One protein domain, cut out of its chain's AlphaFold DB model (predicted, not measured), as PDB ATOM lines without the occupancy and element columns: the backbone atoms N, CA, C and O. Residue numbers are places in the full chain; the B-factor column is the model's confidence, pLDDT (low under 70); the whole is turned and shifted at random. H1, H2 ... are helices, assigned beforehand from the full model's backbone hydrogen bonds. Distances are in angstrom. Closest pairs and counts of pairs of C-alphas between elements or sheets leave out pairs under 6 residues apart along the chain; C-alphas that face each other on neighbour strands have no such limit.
ATOM      1  N   GLU A 369      44.076 -40.715  25.048       84.10
ATOM      2  CA  GLU A 369      43.186 -41.538  25.875       84.10
ATOM      3  C   GLU A 369      41.944 -40.751  26.315       84.10
ATOM      4  O   GLU A 369      40.819 -41.217  26.125       84.10
ATOM      5  N   ILE A 370      42.118 -39.507  26.775       83.17
ATOM      6  CA  ILE A 370      41.001 -38.611  27.116       83.17
ATOM      7  C   ILE A 370      40.105 -38.381  25.889       83.17
ATOM      8  O   ILE A 370      38.880 -38.503  25.969       83.17
ATOM      9  N   SER A 371      40.699 -38.128  24.717       83.07
ATOM     10  CA  SER A 371      39.943 -37.948  23.470       83.07
ATOM     11  C   SER A 371      39.152 -39.196  23.065       83.07
ATOM     12  O   SER A 371      38.058 -39.057  22.513       83.07
ATOM     13  N   GLN A 372      39.673 -40.402  23.315       87.16
ATOM     14  CA  GLN A 372      38.966 -41.663  23.061       87.16
ATOM     15  C   GLN A 372      37.824 -41.881  24.060       87.16
ATOM     16  O   GLN A 372      36.722 -42.255  23.653       87.16
ATOM     17  N   LEU A 373      38.040 -41.579  25.344       87.06
ATOM     18  CA  LEU A 373      36.999 -41.651  26.370       87.06
ATOM     19  C   LEU A 373      35.833 -40.713  26.046       87.06
ATOM     20  O   LEU A 373      34.683 -41.154  26.074       87.06
ATOM     21  N   LEU A 374      36.114 -39.473  25.635       86.85
ATOM     22  CA  LEU A 374      35.093 -38.505  25.224       86.85
ATOM     23  C   LEU A 374      34.320 -38.939  23.975       86.85
ATOM     24  O   LEU A 374      33.108 -38.741  23.900       86.85
ATOM     25  N   GLN A 375      34.991 -39.563  23.007       88.31
ATOM     26  CA  GLN A 375      34.312 -40.133  21.844       88.31
ATOM     27  C   GLN A 375      33.413 -41.305  22.243       88.31
ATOM     28  O   GLN A 375      32.275 -41.374  21.785       88.31
ATOM     29  N   SER A 376      33.873 -42.179  23.144       90.16
ATOM     30  CA  SER A 376      33.057 -43.277  23.676       90.16
ATOM     31  C   SER A 376      31.850 -42.772  24.476       90.16
ATOM     32  O   SER A 376      30.780 -43.374  24.431       90.16
ATOM     33  N   ALA A 377      32.001 -41.646  25.177       91.52
ATOM     34  CA  ALA A 377      30.914 -40.974  25.873       91.52
ATOM     35  C   ALA A 377      29.898 -40.395  24.882       91.52
ATOM     36  O   ALA A 377      28.694 -40.550  25.069       91.52
ATOM     37  N   ALA A 378      30.362 -39.785  23.786       90.53
ATOM     38  CA  ALA A 378      29.495 -39.256  22.736       90.53
ATOM     39  C   ALA A 378      28.710 -40.360  22.002       90.53
ATOM     40  O   ALA A 378      27.514 -40.200  21.761       90.53
ATOM     41  N   THR A 379      29.336 -41.499  21.686       91.39
ATOM     42  CA  THR A 379      28.642 -42.630  21.039       91.39
ATOM     43  C   THR A 379      27.636 -43.283  21.978       91.39
ATOM     44  O   THR A 379      26.498 -43.542  21.577       91.39
ATOM     45  N   LYS A 380      27.999 -43.456  23.258       90.55
ATOM     46  CA  LYS A 380      27.043 -43.844  24.299       90.55
ATOM     47  C   LYS A 380      25.891 -42.857  24.312       90.55
ATOM     48  O   LYS A 380      24.772 -43.321  24.119       90.55
ATOM     49  N   ALA A 381      26.155 -41.550  24.457       91.15
ATOM     50  CA  ALA A 381      25.200 -40.433  24.461       91.15
ATOM     51  C   ALA A 381      24.194 -40.492  23.297       91.15
ATOM     52  O   ALA A 381      22.985 -40.490  23.540       91.15
ATOM     53  N   SER A 382      24.696 -40.652  22.075       88.53
ATOM     54  CA  SER A 382      23.902 -40.753  20.847       88.53
ATOM     55  C   SER A 382      22.950 -41.956  20.847       88.53
ATOM     56  O   SER A 382      21.768 -41.817  20.527       88.53
ATOM     57  N   SER A 383      23.402 -43.119  21.339       87.42
ATOM     58  CA  SER A 383      22.579 -44.340  21.340       87.42
ATOM     59  C   SER A 383      21.263 -44.230  22.129       87.42
ATOM     60  O   SER A 383      20.303 -44.910  21.777       87.42
ATOM     61  N   LEU A 384      21.162 -43.355  23.146       81.52
ATOM     62  CA  LEU A 384      19.896 -43.174  23.883       81.52
ATOM     63  C   LEU A 384      18.803 -42.565  23.011       81.52
ATOM     64  O   LEU A 384      17.627 -42.873  23.216       81.52
ATOM     65  N   VAL A 385      19.177 -41.704  22.064       82.28
ATOM     66  CA  VAL A 385      18.189 -41.081  21.190       82.28
ATOM     67  C   VAL A 385      17.766 -42.060  20.111       82.28
ATOM     68  O   VAL A 385      16.573 -42.255  19.937       82.28
ATOM     69  N   SER A 386      18.703 -42.791  19.498       72.98
ATOM     70  CA  SER A 386      18.371 -43.836  18.519       72.98
ATOM     71  C   SER A 386      17.428 -44.906  19.087       72.98
ATOM     72  O   SER A 386      16.502 -45.329  18.403       72.98
ATOM     73  N   LEU A 387      17.614 -45.297  20.355       62.65
ATOM     74  CA  LEU A 387      16.735 -46.242  21.056       62.65
ATOM     75  C   LEU A 387      15.352 -45.657  21.389       62.65
ATOM     76  O   LEU A 387      14.379 -46.399  21.471       62.65
ATOM     77  N   SER A 388      15.260 -44.343  21.603       57.54
ATOM     78  CA  SER A 388      13.987 -43.666  21.886       57.54
ATOM     79  C   SER A 388      13.220 -43.333  20.602       57.54
ATOM     80  O   SER A 388      11.993 -43.331  20.598       57.54
ATOM     81  N   ALA A 404      11.614 -28.338  18.076       86.88
ATOM     82  CA  ALA A 404      12.132 -28.105  19.419       86.88
ATOM     83  C   ALA A 404      12.910 -29.340  19.896       86.88
ATOM     84  O   ALA A 404      12.591 -30.455  19.487       86.88
ATOM     85  N   PHE A 405      13.929 -29.129  20.731       89.87
ATOM     86  CA  PHE A 405      14.681 -30.252  21.278       89.87
ATOM     87  C   PHE A 405      13.752 -31.123  22.101       89.87
ATOM     88  O   PHE A 405      13.073 -30.619  22.998       89.87
ATOM     89  N   ASP A 406      13.710 -32.403  21.772       88.17
ATOM     90  CA  ASP A 406      12.908 -33.333  22.534       88.17
ATOM     91  C   ASP A 406      13.597 -33.679  23.864       88.17
ATOM     92  O   ASP A 406      14.784 -33.423  24.106       88.17
ATOM     93  N   LYS A 407      12.822 -34.266  24.773       89.63
ATOM     94  CA  LYS A 407      13.316 -34.627  26.102       89.63
ATOM     95  C   LYS A 407      14.420 -35.695  26.049       89.63
ATOM     96  O   LYS A 407      15.254 -35.737  26.953       89.63
ATOM     97  N   ALA A 408      14.432 -36.556  25.029       90.46
ATOM     98  CA  ALA A 408      15.415 -37.627  24.877       90.46
ATOM     99  C   ALA A 408      16.763 -37.091  24.363       90.46
ATOM    100  O   ALA A 408      17.809 -37.444  24.907       90.46
ATOM    101  N   GLU A 409      16.742 -36.183  23.388       92.91
ATOM    102  CA  GLU A 409      17.863 -35.377  22.907       92.91
ATOM    103  C   GLU A 409      18.482 -34.591  24.060       92.91
ATOM    104  O   GLU A 409      19.700 -34.603  24.256       92.91
ATOM    105  N   ASP A 410      17.640 -33.944  24.868       93.77
ATOM    106  CA  ASP A 410      18.087 -33.195  26.032       93.77
ATOM    107  C   ASP A 410      18.762 -34.082  27.082       93.77
ATOM    108  O   ASP A 410      19.787 -33.679  27.642       93.77
ATOM    109  N   ALA A 411      18.221 -35.279  27.322       93.27
ATOM    110  CA  ALA A 411      18.806 -36.271  28.219       93.27
ATOM    111  C   ALA A 411      20.119 -36.852  27.667       93.27
ATOM    112  O   ALA A 411      21.059 -37.086  28.426       93.27
ATOM    113  N   ALA A 412      20.223 -37.054  26.352       93.54
ATOM    114  CA  ALA A 412      21.445 -37.514  25.702       93.54
ATOM    115  C   ALA A 412      22.574 -36.480  25.807       93.54
ATOM    116  O   ALA A 412      23.691 -36.832  26.198       93.54
ATOM    117  N   LEU A 413      22.274 -35.205  25.534       93.90
ATOM    118  CA  LEU A 413      23.216 -34.100  25.722       93.90
ATOM    119  C   LEU A 413      23.619 -33.954  27.192       93.90
ATOM    120  O   LEU A 413      24.791 -33.753  27.488       93.90
ATOM    121  N   GLU A 414      22.671 -34.069  28.122       93.96
ATOM    122  CA  GLU A 414      22.962 -33.996  29.556       93.96
ATOM    123  C   GLU A 414      23.827 -35.160  30.044       93.96
ATOM    124  O   GLU A 414      24.774 -34.939  30.798       93.96
ATOM    125  N   ARG A 415      23.581 -36.384  29.565       93.70
ATOM    126  CA  ARG A 415      24.457 -37.521  29.859       93.70
ATOM    127  C   ARG A 415      25.878 -37.274  29.364       93.70
ATOM    128  O   ARG A 415      26.812 -37.503  30.124       93.70
ATOM    129  N   PHE A 416      26.044 -36.784  28.134       95.07
ATOM    130  CA  PHE A 416      27.371 -36.446  27.617       95.07
ATOM    131  C   PHE A 416      28.072 -35.408  28.502       95.07
ATOM    132  O   PHE A 416      29.249 -35.566  28.810       95.07
ATOM    133  N   ILE A 417      27.353 -34.374  28.948       92.62
ATOM    134  CA  ILE A 417      27.910 -33.343  29.832       92.62
ATOM    135  C   ILE A 417      28.335 -33.932  31.180       92.62
ATOM    136  O   ILE A 417      29.436 -33.643  31.637       92.62
ATOM    137  N   ASN A 418      27.531 -34.812  31.778       93.47
ATOM    138  CA  ASN A 418      27.895 -35.494  33.024       93.47
ATOM    139  C   ASN A 418      29.130 -36.398  32.862       93.47
ATOM    140  O   ASN A 418      29.978 -36.458  33.749       93.47
ATOM    141  N   GLU A 419      29.252 -37.101  31.732       92.00
ATOM    142  CA  GLU A 419      30.442 -37.906  31.434       92.00
ATOM    143  C   GLU A 419      31.671 -37.020  31.176       92.00
ATOM    144  O   GLU A 419      32.759 -37.328  31.663       92.00
ATOM    145  N   TYR A 420      31.502 -35.887  30.490       91.46
ATOM    146  CA  TYR A 420      32.555 -34.891  30.290       91.46
ATOM    147  C   TYR A 420      33.057 -34.315  31.624       91.46
ATOM    148  O   TYR A 420      34.266 -34.249  31.847       91.46
ATOM    149  N   GLU A 421      32.145 -33.969  32.541       91.04
ATOM    150  CA  GLU A 421      32.473 -33.535  33.909       91.04
ATOM    151  C   GLU A 421      33.308 -34.580  34.651       91.04
ATOM    152  O   GLU A 421      34.291 -34.237  35.310       91.04
ATOM    153  N   ALA A 422      32.955 -35.860  34.515       90.39
ATOM    154  CA  ALA A 422      33.675 -36.949  35.161       90.39
ATOM    155  C   ALA A 422      35.076 -37.177  34.569       90.39
ATOM    156  O   ALA A 422      36.019 -37.420  35.325       90.39
ATOM    157  N   ILE A 423      35.214 -37.104  33.240       89.55
ATOM    158  CA  ILE A 423      36.476 -37.365  32.529       89.55
ATOM    159  C   ILE A 423      37.485 -36.243  32.783       89.55
ATOM    160  O   ILE A 423      38.609 -36.510  33.201       89.55
ATOM    161  N   GLU A 424      37.076 -34.989  32.594       86.56
ATOM    162  CA  GLU A 424      37.971 -33.834  32.738       86.56
ATOM    163  C   GLU A 424      38.066 -33.331  34.191       86.56
ATOM    164  O   GLU A 424      38.907 -32.494  34.514       86.56
ATOM    165  N   ARG A 425      37.226 -33.854  35.099       87.67
ATOM    166  CA  ARG A 425      37.124 -33.435  36.510       87.67
ATOM    167  C   ARG A 425      36.750 -31.957  36.673       87.67
ATOM    168  O   ARG A 425      37.222 -31.290  37.595       87.67
ATOM    169  N   LEU A 426      35.887 -31.453  35.791       87.50
ATOM    170  CA  LEU A 426      35.305 -30.114  35.898       87.50
ATOM    171  C   LEU A 426      33.991 -30.167  36.678       87.50
ATOM    172  O   LEU A 426      33.217 -31.115  36.584       87.50
ATOM    173  N   THR A 427      33.708 -29.100  37.415       91.39
ATOM    174  CA  THR A 427      32.370 -28.857  37.964       91.39
ATOM    175  C   THR A 427      31.407 -28.416  36.860       91.39
ATOM    176  O   THR A 427      31.819 -27.786  35.882       91.39
ATOM    177  N   ARG A 428      30.100 -28.645  37.052       87.21
ATOM    178  CA  ARG A 428      29.042 -28.137  36.157       87.21
ATOM    179  C   ARG A 428      29.194 -26.647  35.840       87.21
ATOM    180  O   ARG A 428      28.993 -26.238  34.700       87.21
ATOM    181  N   GLN A 429      29.585 -25.837  36.827       88.45
ATOM    182  CA  GLN A 429      29.831 -24.407  36.635       88.45
ATOM    183  C   GLN A 429      31.010 -24.148  35.686       88.45
ATOM    184  O   GLN A 429      30.875 -23.355  34.759       88.45
ATOM    185  N   GLN A 430      32.127 -24.859  35.851       90.73
ATOM    186  CA  GLN A 430      33.274 -24.742  34.943       90.73
ATOM    187  C   GLN A 430      32.932 -25.212  33.520       90.73
ATOM    188  O   GLN A 430      33.434 -24.645  32.554       90.73
ATOM    189  N   VAL A 431      32.032 -26.193  33.357       90.09
ATOM    190  CA  VAL A 431      31.514 -26.572  32.030       90.09
ATOM    191  C   VAL A 431      30.643 -25.463  31.434       90.09
ATOM    192  O   VAL A 431      30.795 -25.136  30.257       90.09
ATOM    193  N   CYS A 432      29.776 -24.824  32.226       89.73
ATOM    194  CA  CYS A 432      29.027 -23.642  31.785       89.73
ATOM    195  C   CYS A 432      29.967 -22.504  31.351       89.73
ATOM    196  O   CYS A 432      29.748 -21.900  30.300       89.73
ATOM    197  N   GLU A 433      31.032 -22.244  32.115       88.99
ATOM    198  CA  GLU A 433      32.078 -21.273  31.773       88.99
ATOM    199  C   GLU A 433      32.820 -21.667  30.493       88.99
ATOM    200  O   GLU A 433      33.052 -20.812  29.645       88.99
ATOM    201  N   ARG A 434      33.115 -22.956  30.287       88.76
ATOM    202  CA  ARG A 434      33.731 -23.478  29.057       88.76
ATOM    203  C   ARG A 434      32.825 -23.315  27.835       88.76
ATOM    204  O   ARG A 434      33.313 -22.988  26.756       88.76
ATOM    205  N   ILE A 435      31.516 -23.513  27.985       89.97
ATOM    206  CA  ILE A 435      30.524 -23.293  26.917       89.97
ATOM    207  C   ILE A 435      30.428 -21.803  26.555       89.97
ATOM    208  O   ILE A 435      30.211 -21.461  25.386       89.97
ATOM    209  N   TRP A 436      30.608 -20.924  27.543       87.44
ATOM    210  CA  TRP A 436      30.580 -19.468  27.396       87.44
ATOM    211  C   TRP A 436      31.961 -18.819  27.224       87.44
ATOM    212  O   TRP A 436      32.033 -17.596  27.096       87.44
ATOM    213  N   SER A 437      33.047 -19.596  27.171       86.70
ATOM    214  CA  SER A 437      34.395 -19.046  27.062       86.70
ATOM    215  C   SER A 437      34.587 -18.374  25.703       86.70
ATOM    216  O   SER A 437      34.168 -18.888  24.661       86.70
ATOM    217  N   SER A 438      35.249 -17.213  25.698       79.75
ATOM    218  CA  SER A 438      35.700 -16.579  24.453       79.75
ATOM    219  C   SER A 438      36.715 -17.457  23.733       79.75
ATOM    220  O   SER A 438      36.720 -17.542  22.504       79.75
ATOM    221  N   ASP A 439      37.549 -18.128  24.525       81.83
ATOM    222  CA  ASP A 439      38.646 -18.928  24.030       81.83
ATOM    223  C   ASP A 439      38.110 -20.254  23.498       81.83
ATOM    224  O   ASP A 439      37.344 -20.975  24.148       81.83
ATOM    225  N   ARG A 440      38.518 -20.553  22.267       75.06
ATOM    226  CA  ARG A 440      38.247 -21.811  21.578       75.06
ATOM    227  C   ARG A 440      39.569 -22.556  21.451       75.06
ATOM    228  O   ARG A 440      40.172 -22.515  20.375       75.06
ATOM    229  N   PRO A 441      40.066 -23.177  22.537       80.78
ATOM    230  CA  PRO A 441      41.170 -24.111  22.394       80.78
ATOM    231  C   PRO A 441      40.796 -25.148  21.327       80.78
ATOM    232  O   PRO A 441      39.617 -25.431  21.110       80.78
ATOM    233  N   LYS A 442      41.796 -25.679  20.616       72.23
ATOM    234  CA  LYS A 442      41.603 -26.738  19.610       72.23
ATOM    235  C   LYS A 442      41.345 -28.090  20.289       72.23
ATOM    236  O   LYS A 442      41.982 -29.085  19.961       72.23
ATOM    237  N   ASP A 443      40.453 -28.100  21.272       77.04
ATOM    238  CA  ASP A 443      39.945 -29.305  21.895       77.04
ATOM    239  C   ASP A 443      38.788 -29.860  21.053       77.04
ATOM    240  O   ASP A 443      38.031 -29.145  20.393       77.04
ATOM    241  N   ASN A 444      38.633 -31.180  21.061       84.45
ATOM    242  CA  ASN A 444      37.523 -31.836  20.374       84.45
ATOM    243  C   ASN A 444      36.200 -31.711  21.158       84.45
ATOM    244  O   ASN A 444      35.287 -32.497  20.932       84.45
ATOM    245  N   PHE A 445      36.064 -30.729  22.059       88.54
ATOM    246  CA  PHE A 445      34.902 -30.559  22.936       88.54
ATOM    247  C   PHE A 445      33.597 -30.428  22.141       88.54
ATOM    248  O   PHE A 445      32.716 -31.283  22.234       88.54
ATOM    249  N   TRP A 446      33.501 -29.401  21.288       91.25
ATOM    250  CA  TRP A 446      32.318 -29.191  20.448       91.25
ATOM    251  C   TRP A 446      32.139 -30.302  19.409       91.25
ATOM    252  O   TRP A 446      31.011 -30.683  19.122       91.25
ATOM    253  N   ASN A 447      33.233 -30.874  18.896       91.26
ATOM    254  CA  ASN A 447      33.165 -32.003  17.963       91.26
ATOM    255  C   ASN A 447      32.509 -33.233  18.610       91.26
ATOM    256  O   ASN A 447      31.675 -33.878  17.981       91.26
ATOM    257  N   ASN A 448      32.837 -33.539  19.867       91.85
ATOM    258  CA  ASN A 448      32.208 -34.632  20.608       91.85
ATOM    259  C   ASN A 448      30.729 -34.343  20.900       91.85
ATOM    260  O   ASN A 448      29.901 -35.234  20.748       91.85
ATOM    261  N   ILE A 449      30.379 -33.091  21.208       92.17
ATOM    262  CA  ILE A 449      28.982 -32.653  21.356       92.17
ATOM    263  C   ILE A 449      28.182 -32.858  20.065       92.17
ATOM    264  O   ILE A 449      27.074 -33.387  20.104       92.17
ATOM    265  N   TYR A 450      28.719 -32.444  18.913       93.67
ATOM    266  CA  TYR A 450      28.017 -32.579  17.633       93.67
ATOM    267  C   TYR A 450      27.785 -34.048  17.263       93.67
ATOM    268  O   TYR A 450      26.764 -34.373  16.665       93.67
ATOM    269  N   LYS A 451      28.678 -34.949  17.692       92.83
ATOM    270  CA  LYS A 451      28.518 -36.402  17.529       92.83
ATOM    271  C   LYS A 451      27.400 -37.006  18.389       92.83
ATOM    272  O   LYS A 451      26.970 -38.116  18.091       92.83
ATOM    273  N   VAL A 452      26.917 -36.310  19.424       94.19
ATOM    274  CA  VAL A 452      25.783 -36.790  20.234       94.19
ATOM    275  C   VAL A 452      24.490 -36.780  19.419       94.19
ATOM    276  O   VAL A 452      23.723 -37.731  19.505       94.19
ATOM    277  N   LEU A 453      24.257 -35.738  18.614       91.74
ATOM    278  CA  LEU A 453      23.051 -35.579  17.791       91.74
ATOM    279  C   LEU A 453      23.438 -35.315  16.323       91.74
ATOM    280  O   LEU A 453      23.270 -34.196  15.841       91.74
ATOM    281  N   PRO A 454      23.966 -36.316  15.594       88.86
ATOM    282  CA  PRO A 454      24.538 -36.106  14.262       88.86
ATOM    283  C   PRO A 454      23.500 -35.721  13.202       88.86
ATOM    284  O   PRO A 454      23.838 -35.051  12.235       88.86
ATOM    285  N   TYR A 455      22.236 -36.106  13.379       87.90
ATOM    286  CA  TYR A 455      21.143 -35.726  12.476       87.90
ATOM    287  C   TYR A 455      20.682 -34.274  12.673       87.90
ATOM    288  O   TYR A 455      19.860 -33.781  11.905       87.90
ATOM    289  N   ARG A 456      21.180 -33.590  13.710       87.73
ATOM    290  CA  ARG A 456      20.789 -32.231  14.067       87.73
ATOM    291  C   ARG A 456      21.904 -31.261  13.699       87.73
ATOM    292  O   ARG A 456      23.074 -31.514  13.965       87.73
ATOM    293  N   SER A 457      21.560 -30.109  13.118       90.01
ATOM    294  CA  SER A 457      22.598 -29.156  12.688       90.01
ATOM    295  C   SER A 457      23.512 -28.717  13.850       90.01
ATOM    296  O   SER A 457      23.042 -28.349  14.931       90.01
ATOM    297  N   SER A 458      24.822 -28.650  13.613       90.69
ATOM    298  CA  SER A 458      25.811 -28.194  14.606       90.69
ATOM    299  C   SER A 458      25.474 -26.812  15.191       90.69
ATOM    300  O   SER A 458      25.582 -26.576  16.397       90.69
ATOM    301  N   SER A 459      24.967 -25.906  14.350       90.55
ATOM    302  CA  SER A 459      24.531 -24.563  14.746       90.55
ATOM    303  C   SER A 459      23.349 -24.572  15.713       90.55
ATOM    304  O   SER A 459      23.291 -23.748  16.633       90.55
ATOM    305  N   SER A 460      22.376 -25.458  15.505       92.11
ATOM    306  CA  SER A 460      21.199 -25.541  16.364       92.11
ATOM    307  C   SER A 460      21.546 -26.185  17.711       92.11
ATOM    308  O   SER A 460      21.081 -25.680  18.735       92.11
ATOM    309  N   ILE A 461      22.436 -27.188  17.732       93.32
ATOM    310  CA  ILE A 461      23.022 -27.773  18.957       93.32
ATOM    311  C   ILE A 461      23.791 -26.711  19.749       93.32
ATOM    312  O   ILE A 461      23.504 -26.486  20.922       93.32
ATOM    313  N   TYR A 462      24.702 -25.984  19.097       92.88
ATOM    314  CA  TYR A 462      25.482 -24.917  19.729       92.88
ATOM    315  C   TYR A 462      24.591 -23.860  20.397       92.88
ATOM    316  O   TYR A 462      24.790 -23.492  21.558       92.88
ATOM    317  N   LYS A 463      23.566 -23.377  19.678       92.73
ATOM    318  CA  LYS A 463      22.622 -22.381  20.210       92.73
ATOM    319  C   LYS A 463      21.866 -22.909  21.424       92.73
ATOM    320  O   LYS A 463      21.692 -22.165  22.383       92.73
ATOM    321  N   HIS A 464      21.410 -24.155  21.381       93.08
ATOM    322  CA  HIS A 464      20.698 -24.783  22.493       93.08
ATOM    323  C   HIS A 464      21.561 -24.956  23.719       93.08
ATOM    324  O   HIS A 464      21.174 -24.517  24.796       93.08
ATOM    325  N   MET A 465      22.770 -25.482  23.541       92.13
ATOM    326  CA  MET A 465      23.696 -25.664  24.648       92.13
ATOM    327  C   MET A 465      24.018 -24.354  25.351       92.13
ATOM    328  O   MET A 465      23.982 -24.320  26.572       92.13
ATOM    329  N   ARG A 466      24.220 -23.250  24.621       91.03
ATOM    330  CA  ARG A 466      24.428 -21.938  25.260       91.03
ATOM    331  C   ARG A 466      23.189 -21.363  25.953       91.03
ATOM    332  O   ARG A 466      23.342 -20.518  26.829       91.03
ATOM    333  N   ARG A 467      21.976 -21.761  25.549       89.06
ATOM    334  CA  ARG A 467      20.729 -21.367  26.235       89.06
ATOM    335  C   ARG A 467      20.446 -22.233  27.459       89.06
ATOM    336  O   ARG A 467      19.864 -21.733  28.414       89.06
ATOM    337  N   LYS A 468      20.828 -23.512  27.419       90.36
ATOM    338  CA  LYS A 468      20.622 -24.481  28.502       90.36
ATOM    339  C   LYS A 468      21.692 -24.360  29.587       90.36
ATOM    340  O   LYS A 468      21.359 -24.330  30.764       90.36
ATOM    341  N   TYR A 469      22.955 -24.238  29.188       89.26
ATOM    342  CA  TYR A 469      24.111 -24.134  30.073       89.26
ATOM    343  C   TYR A 469      24.696 -22.725  29.980       89.26
ATOM    344  O   TYR A 469      25.252 -22.330  28.951       89.26
ATOM    345  N   HIS A 470      24.543 -21.944  31.045       86.60
ATOM    346  CA  HIS A 470      25.052 -20.580  31.114       86.60
ATOM    347  C   HIS A 470      25.524 -20.205  32.512       86.60
ATOM    348  O   HIS A 470      25.150 -20.829  33.498       86.60
ATOM    349  N   ILE A 471      26.334 -19.149  32.564       86.64
ATOM    350  CA  ILE A 471      26.980 -18.637  33.780       86.64
ATOM    351  C   ILE A 471      26.094 -17.691  34.610       86.64
ATOM    352  O   ILE A 471      26.459 -17.328  35.718       86.64
TER     353      ILE A 471
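What this domain is: This is residues 369 to 388 and 404 to 471 of the 810 residues of the protein "DNA-binding protein REB1" of Saccharomyces cerevisiae (strain ATCC 204508 / S288c) (UniProt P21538). Two long helices, H1 and H2, lie side by side and run opposite ways, and the short helix H4 packs on both, so that the centres of H1, H2 and H4 make a triangle. H3 and H5 lie on the side away from H1, with H3 turned across the last part of H2 and H5 set across H4; residues 437 to 442 stick out as a loop. The printed part has 88 residues, with five named helices in the order H1 H2 H3 H4 H5 and no named strand; the class is all helix. It is compact, with a radius of gyration of the C-alphas of 12.1 A and spans of 33 by 29 by 21 A.

Where its parts are: Find C-alpha 369 at (43.186, -41.538, 25.875); from there H1, residues 369 to 388, runs 29.5 A to C-alpha 388 at (13.987, -43.666, 21.886). Past the cut, H2, residues 407 to 424, runs 25.5 A. H3 is residues 428 to 435, 10.5 A, and H4 is residues 445 to 452, 11.4 A. H5, residues 458 to 468, runs 15.3 A and ends at C-alpha 468, (20.622, -24.481, 28.502).

How they stand to each other: Start from H1, the longest helix. It touches H2, the hub, at a shallow tilt of 16 degrees, opposite ways; the closest C-alphas, of Ala 381 and Ala 412, are 4.9 A apart. With residues 374 to 382 alone H1 touches H4, closest at C-alphas 382 and 452, 4.4 A, at a shallow tilt of 29 degrees, the same way. H2 touches H4 with residues 412 to 416 alone, closest at C-alphas 413 and 452, 6.6 A, at a steep tilt of 38 degrees, only just past shallow, opposite ways. H2 and H3 only just touch, with 3 pairs of C-alphas within 8 A, about perpendicular at 81 degrees; C-alphas 421 and 428 are closest, 6.8 A. H5 is near H2, and is close but not clearly touching with H4, closest at C-alphas 450 and 458, 5.8 A, and with H3, at C-alphas 435 and 466, 6.5 A. H1 is apart from H3 and H5. The packing of the helices is part aligned, part crossed. Every O i to N i+4 pair is within hydrogen-bond range in H2, H3, H4 and H5, and 14 of 16 are in H1.

The domain as a whole: The C-alphas farthest apart, of Leu 387 and Ser 438, are 35.4 A apart. Residues 389 to 403 are not printed, and C-alphas 388 and 404 are 15.9 A apart across the cut. Of the links printed whole, H2 to H3 and H4 to H5 are tight and H3 to H4 is short. The mean pLDDT of the printed part is 88.2; look to residues 387 to 388 for the two under 70.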